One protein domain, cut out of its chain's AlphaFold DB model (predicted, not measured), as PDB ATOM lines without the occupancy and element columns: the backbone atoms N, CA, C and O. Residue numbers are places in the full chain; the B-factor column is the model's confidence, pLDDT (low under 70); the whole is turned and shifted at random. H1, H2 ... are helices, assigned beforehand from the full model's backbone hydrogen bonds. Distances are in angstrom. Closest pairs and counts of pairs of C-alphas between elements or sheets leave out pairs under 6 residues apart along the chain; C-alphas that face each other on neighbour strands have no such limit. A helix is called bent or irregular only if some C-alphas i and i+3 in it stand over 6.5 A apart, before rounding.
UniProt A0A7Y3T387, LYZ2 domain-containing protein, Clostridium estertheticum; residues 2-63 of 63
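This is residues 2 to 63 of the 63 residues of the protein "LYZ2 domain-containing protein" of Clostridium estertheticum (UniProt A0A7Y3T387). A kinked helix, H1, and a shorter helix, H2, that folds back over it at a steep angle make a small two-helix body, and from the end of H2 a long stretch without named elements, residues 36 to 63, winds away to one side. Residues 53 to 59 of this stretch stick out free, and the stretch makes much of the length. The printed part has 62 residues with two named helices, H1 then H2, and no named strand; the class is all helix, though under half of the residues, 30 of 62, are in named elements. The whole is loose, with a radius of gyration of the C-alphas of 13.5 A, and only just flat, spanning 41 by 27 by 15 A.

H1, the longest helix, holds residues 3 to 21 and measures 25.6 A from C-alpha 3 at (-3.605, -35.799, 51.303) to C-alpha 21 at (2.269, -44.420, 27.934). It has a kink of 42 degrees near residue 10 and is irregular: C-alphas 9 and 12 are 7.1 A apart. H2 holds residues 25 to 35 and measures 15.5 A, ending with C-alpha 35 at (-11.008, -33.798, 38.360).

H1 and H2 touch, with 14 pairs of C-alphas within 8 A; the closest C-alphas are those of Ala 14 and Pro 25, 4.7 A apart. Their lines stand at a steep tilt of 59 degrees, opposite ways, and their centres are 8.7 A apart. A tight link of 3 residues joins them. In H2 every O i to N i+4 pair is within hydrogen-bond range; in H1, 13 of 15 are.

The two C-alphas farthest apart are those of Leu 24 and Ser 63, 40.7 A. The printed part has no cut and ends at residue 63, the chain's last. Mean pLDDT of the printed part is 91.7; residues 59 to 63 are under 70.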
ATOM      1  N   ASP A   2      -7.017 -37.981  54.139       92.94
ATOM      2  CA  ASP A   2      -5.984 -36.948  54.106       92.94
ATOM      3  C   ASP A   2      -5.242 -36.944  52.754       92.94
ATOM      4  O   ASP A   2      -5.507 -37.752  51.861       92.94
ATOM      5  N   LYS A   3      -4.336 -35.979  52.566       92.62
ATOM      6  CA  LYS A   3      -3.605 -35.799  51.303       92.62
ATOM      7  C   LYS A   3      -2.733 -37.010  50.946       92.62
ATOM      8  O   LYS A   3      -2.660 -37.353  49.769       92.62
ATOM      9  N   THR A   4      -2.077 -37.621  51.925       96.25
ATOM     10  CA  THR A   4      -1.162 -38.748  51.720       96.25
ATOM     11  C   THR A   4      -1.942 -39.977  51.278       96.25
ATOM     12  O   THR A   4      -1.626 -40.545  50.238       96.25
ATOM     13  N   GLN A   5      -3.044 -40.285  51.965       96.75
ATOM     14  CA  GLN A   5      -3.925 -41.403  51.615       96.75
ATOM     15  C   GLN A   5      -4.477 -41.301  50.183       96.75
ATOM     16  O   GLN A   5      -4.567 -42.299  49.472       96.75
ATOM     17  N   ILE A   6      -4.837 -40.089  49.738       96.06
ATOM     18  CA  ILE A   6      -5.305 -39.860  48.362       96.06
ATOM     19  C   ILE A   6      -4.196 -40.185  47.361       96.06
ATOM     20  O   ILE A   6      -4.435 -40.914  46.402       96.06
ATOM     21  N   ILE A   7      -2.986 -39.666  47.582       97.81
ATOM     22  CA  ILE A   7      -1.850 -39.902  46.684       97.81
ATOM     23  C   ILE A   7      -1.522 -41.396  46.635       97.81
ATOM     24  O   ILE A   7      -1.438 -41.952  45.544       97.81
ATOM     25  N   GLU A   8      -1.413 -42.055  47.789       98.06
ATOM     26  CA  GLU A   8      -1.120 -43.490  47.890       98.06
ATOM     27  C   GLU A   8      -2.132 -44.342  47.123       98.06
ATOM     28  O   GLU A   8      -1.740 -45.241  46.381       98.06
ATOM     29  N   SER A   9      -3.423 -44.006  47.213       96.94
ATOM     30  CA  SER A   9      -4.477 -44.720  46.482       96.94
ATOM     31  C   SER A   9      -4.377 -44.584  44.955       96.94
ATOM     32  O   SER A   9      -4.859 -45.451  44.229       96.94
ATOM     33  N   LEU A  10      -3.730 -43.525  44.455       97.50
ATOM     34  CA  LEU A  10      -3.599 -43.231  43.023       97.50
ATOM     35  C   LEU A  10      -2.277 -43.736  42.420       97.50
ATOM     36  O   LEU A  10      -2.193 -43.894  41.199       97.50
ATOM     37  N   ILE A  11      -1.256 -44.012  43.245       98.31
ATOM     38  CA  ILE A  11       0.073 -44.467  42.795       98.31
ATOM     39  C   ILE A  11      -0.008 -45.682  41.859       98.31
ATOM     40  O   ILE A  11       0.603 -45.613  40.790       98.31
ATOM     41  N   PRO A  12      -0.756 -46.763  42.171       98.25
ATOM     42  CA  PRO A  12      -0.777 -47.944  41.309       98.25
ATOM     43  C   PRO A  12      -1.239 -47.628  39.879       98.25
ATOM     44  O   PRO A  12      -0.569 -47.990  38.915       98.25
ATOM     45  N   GLY A  13      -2.338 -46.881  39.727       97.69
ATOM     46  CA  GLY A  13      -2.851 -46.484  38.411       97.69
ATOM     47  C   GLY A  13      -1.916 -45.525  37.668       97.69
ATOM     48  O   GLY A  13      -1.745 -45.631  36.452       97.69
ATOM     49  N   ALA A  14      -1.263 -44.618  38.396       98.31
ATOM     50  CA  ALA A  14      -0.304 -43.681  37.824       98.31
ATOM     51  C   ALA A  14       0.965 -44.383  37.306       98.31
ATOM     52  O   ALA A  14       1.458 -44.026  36.235       98.31
ATOM     53  N   LEU A  15       1.460 -45.401  38.018       98.69
ATOM     54  CA  LEU A  15       2.592 -46.223  37.577       98.69
ATOM     55  C   LEU A  15       2.235 -47.065  36.349       98.69
ATOM     56  O   LEU A  15       2.997 -47.064  35.387       98.69
ATOM     57  N   LEU A  16       1.051 -47.685  36.319       98.31
ATOM     58  CA  LEU A  16       0.573 -48.422  35.140       98.31
ATOM     59  C   LEU A  16       0.479 -47.521  33.897       98.31
ATOM     60  O   LEU A  16       0.887 -47.909  32.801       98.31
ATOM     61  N   SER A  17      -0.025 -46.293  34.063       97.69
ATOM     62  CA  SER A  17      -0.073 -45.301  32.982       97.69
ATOM     63  C   SER A  17       1.328 -44.896  32.514       97.69
ATOM     64  O   SER A  17       1.581 -44.802  31.312       97.69
ATOM     65  N   TYR A  18       2.272 -44.719  33.441       98.56
ATOM     66  CA  TYR A  18       3.663 -44.430  33.100       98.56
ATOM     67  C   TYR A  18       4.327 -45.583  32.343       98.56
ATOM     68  O   TYR A  18       4.985 -45.358  31.328       98.56
ATOM     69  N   GLU A  19       4.144 -46.824  32.781       98.56
ATOM     70  CA  GLU A  19       4.713 -47.987  32.102       98.56
ATOM     71  C   GLU A  19       4.234 -48.072  30.653       98.56
ATOM     72  O   GLU A  19       5.069 -48.192  29.750       98.56
ATOM     73  N   LYS A  20       2.921 -47.917  30.444       98.50
ATOM     74  CA  LYS A  20       2.262 -48.062  29.143       98.50
ATOM     75  C   LYS A  20       2.454 -46.864  28.212       98.50
ATOM     76  O   LYS A  20       2.669 -47.055  27.019       98.50
ATOM     77  N   TYR A  21       2.364 -45.645  28.737       98.19
ATOM     78  CA  TYR A  21       2.269 -44.420  27.934       98.19
ATOM     79  C   TYR A  21       3.367 -43.390  28.226       98.19
ATOM     80  O   TYR A  21       3.403 -42.347  27.582       98.19
ATOM     81  N   LYS A  22       4.259 -43.654  29.188       98.06
ATOM     82  CA  LYS A  22       5.335 -42.741  29.622       98.06
ATOM     83  C   LYS A  22       4.841 -41.384  30.138       98.06
ATOM     84  O   LYS A  22       5.594 -40.414  30.162       98.06
ATOM     85  N   ILE A  23       3.602 -41.328  30.631       97.94
ATOM     86  CA  ILE A  23       3.058 -40.151  31.315       97.94
ATOM     87  C   ILE A  23       3.584 -40.107  32.746       97.94
ATOM     88  O   ILE A  23       3.425 -41.073  33.490       97.94
ATOM     89  N   LEU A  24       4.203 -38.989  33.136       98.56
ATOM     90  CA  LEU A  24       4.760 -38.823  34.479       98.56
ATOM     91  C   LEU A  24       3.692 -39.121  35.551       98.56
ATOM     92  O   LEU A  24       2.619 -38.512  35.511       98.56
ATOM     93  N   PRO A  25       3.973 -39.990  36.543       98.56
ATOM     94  CA  PRO A  25       2.998 -40.326  37.581       98.56
ATOM     95  C   PRO A  25       2.451 -39.102  38.325       98.56
ATOM     96  O   PRO A  25       1.264 -39.044  38.634       98.56
ATOM     97  N   SER A  26       3.295 -38.090  38.555       98.38
ATOM     98  CA  SER A  26       2.894 -36.830  39.186       98.38
ATOM     99  C   SER A  26       1.812 -36.087  38.402       98.38
ATOM    100  O   SER A  26       0.904 -35.533  39.016       98.38
ATOM    101  N   LEU A  27       1.875 -36.106  37.067       98.56
ATOM    102  CA  LEU A  27       0.884 -35.465  36.209       98.56
ATOM    103  C   LEU A  27      -0.463 -36.185  36.310       98.56
ATOM    104  O   LEU A  27      -1.472 -35.548  36.599       98.56
ATOM    105  N   THR A  28      -0.463 -37.513  36.178       98.38
ATOM    106  CA  THR A  28      -1.676 -38.336  36.302       98.38
ATOM    107  C   THR A  28      -2.344 -38.161  37.670       98.38
ATOM    108  O   THR A  28      -3.560 -37.991  37.750       98.38
ATOM    109  N   ILE A  29      -1.559 -38.159  38.755       98.44
ATOM    110  CA  ILE A  29      -2.068 -37.964  40.123       98.44
ATOM    111  C   ILE A  29      -2.634 -36.552  40.297       98.44
ATOM    112  O   ILE A  29      -3.717 -36.396  40.857       98.44
ATOM    113  N   ALA A  30      -1.937 -35.522  39.807       98.12
ATOM    114  CA  ALA A  30      -2.415 -34.145  39.890       98.12
ATOM    115  C   ALA A  30      -3.742 -33.957  39.139       98.12
ATOM    116  O   ALA A  30      -4.665 -33.352  39.684       98.12
ATOM    117  N   GLN A  31      -3.863 -34.529  37.938       98.19
ATOM    118  CA  GLN A  31      -5.104 -34.519  37.163       98.19
ATOM    119  C   GLN A  31      -6.227 -35.245  37.909       98.19
ATOM    120  O   GLN A  31      -7.286 -34.666  38.114       98.19
ATOM    121  N   ALA A  32      -5.985 -36.458  38.413       97.81
ATOM    122  CA  ALA A  32      -6.986 -37.201  39.179       97.81
ATOM    123  C   ALA A  32      -7.471 -36.430  40.420       97.81
ATOM    124  O   ALA A  32      -8.667 -36.392  40.702       97.81
ATOM    125  N   ILE A  33      -6.568 -35.775  41.155       97.44
ATOM    126  CA  ILE A  33      -6.935 -34.949  42.314       97.44
ATOM    127  C   ILE A  33      -7.803 -33.756  41.895       97.44
ATOM    128  O   ILE A  33      -8.764 -33.443  42.602       97.44
ATOM    129  N   LEU A  34      -7.466 -33.098  40.783       97.88
ATOM    130  CA  LEU A  34      -8.206 -31.950  40.264       97.88
ATOM    131  C   LEU A  34      -9.618 -32.349  39.816       97.88
ATOM    132  O   LEU A  34     -10.587 -31.775  40.307       97.88
ATOM    133  N   GLU A  35      -9.735 -33.362  38.958       97.44
ATOM    134  CA  GLU A  35     -11.008 -33.798  38.360       97.44
ATOM    135  C   GLU A  35     -12.000 -34.327  39.401       97.44
ATOM    136  O   GLU A  35     -13.209 -34.130  39.302       97.44
ATOM    137  N   THR A  36     -11.493 -34.984  40.445       96.12
ATOM    138  CA  THR A  36     -12.341 -35.596  41.478       96.12
ATOM    139  C   THR A  36     -12.615 -34.691  42.674       96.12
ATOM    140  O   THR A  36     -13.323 -35.101  43.599       96.12
ATOM    141  N   GLY A  37     -12.012 -33.498  42.719       95.62
ATOM    142  CA  GLY A  37     -12.011 -32.647  43.907       95.62
ATOM    143  C   GLY A  37     -11.465 -33.386  45.129       95.62
ATOM    144  O   GLY A  37     -12.129 -33.468  46.159       95.62
ATOM    145  N   ARG A  38     -10.256 -33.953  45.019       94.94
ATOM    146  CA  ARG A  38      -9.605 -34.752  46.080       94.94
ATOM    147  C   ARG A  38     -10.400 -36.016  46.450       94.94
ATOM    148  O   ARG A  38     -10.559 -36.315  47.632       94.94
ATOM    149  N   LEU A  39     -10.882 -36.744  45.442       93.56
ATOM    150  CA  LEU A  39     -11.707 -37.957  45.554       93.56
ATOM    151  C   LEU A  39     -13.077 -37.759  46.234       93.56
ATOM    152  O   LEU A  39     -13.719 -38.739  46.601       93.56
ATOM    153  N   GLN A  40     -13.559 -36.522  46.383       94.44
ATOM    154  CA  GLN A  40     -14.862 -36.248  47.007       94.44
ATOM    155  C   GLN A  40     -16.037 -36.424  46.040       94.44
ATOM    156  O   GLN A  40     -17.147 -36.729  46.472       94.44
ATOM    157  N   TYR A  41     -15.803 -36.250  44.738       93.00
ATOM    158  CA  TYR A  41     -16.857 -36.195  43.721       93.00
ATOM    159  C   TYR A  41     -16.750 -37.311  42.677       93.00
ATOM    160  O   TYR A  41     -17.095 -37.123  41.511       93.00
ATOM    161  N   VAL A  42     -16.284 -38.495  43.084       93.19
ATOM    162  CA  VAL A  42     -16.185 -39.656  42.191       93.19
ATOM    163  C   VAL A  42     -17.534 -40.373  42.107       93.19
ATOM    164  O   VAL A  42     -18.104 -40.765  43.124       93.19
ATOM    165  N   LYS A  43     -18.043 -40.579  40.887       91.06
ATOM    166  CA  LYS A  43     -19.193 -41.457  40.628       91.06
ATOM    167  C   LYS A  43     -18.697 -42.800  40.099       91.06
ATOM    168  O   LYS A  43     -18.082 -42.861  39.034       91.06
ATOM    169  N   GLY A  44     -18.970 -43.874  40.840       87.62
ATOM    170  CA  GLY A  44     -18.394 -45.191  40.552       87.62
ATOM    171  C   GLY A  44     -16.864 -45.141  40.590       87.62
ATOM    172  O   GLY A  44     -16.294 -44.477  41.447       87.62
ATOM    173  N   ASN A  45     -16.204 -45.786  39.626       88.75
ATOM    174  CA  ASN A  45     -14.740 -45.764  39.478       88.75
ATOM    175  C   ASN A  45     -14.259 -44.780  38.388       88.75
ATOM    176  O   ASN A  45     -13.156 -44.920  37.861       88.75
ATOM    177  N   ASN A  46     -15.082 -43.794  38.009       92.81
ATOM    178  CA  ASN A  46     -14.770 -42.857  36.928       92.81
ATOM    179  C   ASN A  46     -14.004 -41.624  37.438       92.81
ATOM    180  O   ASN A  46     -14.570 -40.546  37.610       92.81
ATOM    181  N   ILE A  47     -12.705 -41.799  37.687       95.75
ATOM    182  CA  ILE A  47     -11.813 -40.777  38.271       95.75
ATOM    183  C   ILE A  47     -11.610 -39.570  37.339       95.75
ATOM    184  O   ILE A  47     -11.354 -38.468  37.809       95.75
ATOM    185  N   PHE A  48     -11.754 -39.757  36.027       95.94
ATOM    186  CA  PHE A  48     -11.525 -38.705  35.028       95.94
ATOM    187  C   PHE A  48     -12.816 -38.183  34.386       95.94
ATOM    188  O   PHE A  48     -12.758 -37.453  33.401       95.94
ATOM    189  N   GLY A  49     -13.988 -38.591  34.888       93.88
ATOM    190  CA  GLY A  49     -15.273 -38.150  34.340       93.88
ATOM    191  C   GLY A  49     -15.468 -38.487  32.857       93.88
ATOM    192  O   GLY A  49     -16.205 -37.784  32.164       93.88
ATOM    193  N   ILE A  50     -14.816 -39.547  32.356       92.81
ATOM    194  CA  ILE A  50     -14.900 -39.963  30.953       92.81
ATOM    195  C   ILE A  50     -16.356 -40.290  30.643       92.81
ATOM    196  O   ILE A  50     -16.983 -41.109  31.320       92.81
ATOM    197  N   LYS A  51     -16.904 -39.614  29.636       90.56
ATOM    198  CA  LYS A  51     -18.280 -39.828  29.201       90.56
ATOM    199  C   LYS A  51     -18.363 -41.082  28.347       90.56
ATOM    200  O   LYS A  51     -17.443 -41.397  27.597       90.56
ATOM    201  N   TRP A  52     -19.498 -41.759  28.451       91.19
ATOM    202  CA  TRP A  52     -19.837 -42.828  27.530       91.19
ATOM    203  C   TRP A  52     -20.040 -42.272  26.117       91.19
ATOM    204  O   TRP A  52     -20.600 -41.184  25.948       91.19
ATOM    205  N   THR A  53     -19.616 -43.039  25.119       88.25
ATOM    206  CA  THR A  53     -19.912 -42.806  23.704       88.25
ATOM    207  C   THR A  53     -20.254 -44.137  23.045       88.25
ATOM    208  O   THR A  53     -19.753 -45.181  23.463       88.25
ATOM    209  N   GLU A  54     -21.069 -44.106  21.993       88.88
ATOM    210  CA  GLU A  54     -21.374 -45.306  21.210       88.88
ATOM    211  C   GLU A  54     -20.079 -45.988  20.733       88.88
ATOM    212  O   GLU A  54     -19.128 -45.322  20.316       88.88
ATOM    213  N   GLY A  55     -20.008 -47.316  20.865       84.75
ATOM    214  CA  GLY A  55     -18.829 -48.101  20.486       84.75
ATOM    215  C   GLY A  55     -17.656 -48.070  21.476       84.75
ATOM    216  O   GLY A  55     -16.616 -48.656  21.184       84.75
ATOM    217  N   SER A  56     -17.785 -47.458  22.662       81.19
ATOM    218  CA  SER A  56     -16.696 -47.408  23.657       81.19
ATOM    219  C   SER A  56     -16.404 -48.746  24.360       81.19
ATOM    220  O   SER A  56     -15.566 -48.784  25.258       81.19
ATOM    221  N   GLY A  57     -17.115 -49.827  24.012       79.19
ATOM    222  CA  GLY A  57     -16.946 -51.161  24.608       79.19
ATOM    223  C   GLY A  57     -17.460 -51.300  26.048       79.19
ATOM    224  O   GLY A  57     -17.279 -52.347  26.662       79.19
ATOM    225  N   TYR A  58     -18.108 -50.263  26.586       71.62
ATOM    226  CA  TYR A  58     -18.770 -50.279  27.889       71.62
ATOM    227  C   TYR A  58     -20.269 -50.146  27.659       71.62
ATOM    228  O   TYR A  58     -20.805 -49.041  27.676       71.62
ATOM    229  N   GLU A  59     -20.942 -51.252  27.357       69.19
ATOM    230  CA  GLU A  59     -22.383 -51.219  27.117       69.19
ATOM    231  C   GLU A  59     -23.135 -51.051  28.436       69.19
ATOM    232  O   GLU A  59     -22.926 -51.786  29.404       69.19
ATOM    233  N   VAL A  60     -24.010 -50.048  28.482       63.38
ATOM    234  CA  VAL A  60     -24.987 -49.931  29.559       63.38
ATOM    235  C   VAL A  60     -26.048 -50.985  29.258       63.38
ATOM    236  O   VAL A  60     -26.810 -50.834  28.307       63.38
ATOM    237  N   LEU A  61     -26.069 -52.072  30.033       57.78
ATOM    238  CA  LEU A  61     -27.168 -53.038  30.009       57.78
ATOM    239  C   LEU A  61     -28.434 -52.318  30.489       57.78
ATOM    240  O   LEU A  61     -28.719 -52.274  31.685       57.78
ATOM    241  N   PHE A  62     -29.173 -51.705  29.570       54.91
ATOM    242  CA  PHE A  62     -30.548 -51.309  29.830       54.91
ATOM    243  C   PHE A  62     -31.378 -52.596  29.854       54.91
ATOM    244  O   PHE A  62     -31.584 -53.223  28.817       54.91
ATOM    245  N   SER A  63     -31.744 -53.032  31.063       43.72
ATOM    246  CA  SER A  63     -32.807 -54.022  31.290       43.72
ATOM    247  C   SER A  63     -34.164 -53.336  31.249       43.72
ATOM    248  O   SER A  63     -34.236 -52.193  31.759       43.72
TER     249      SER A  63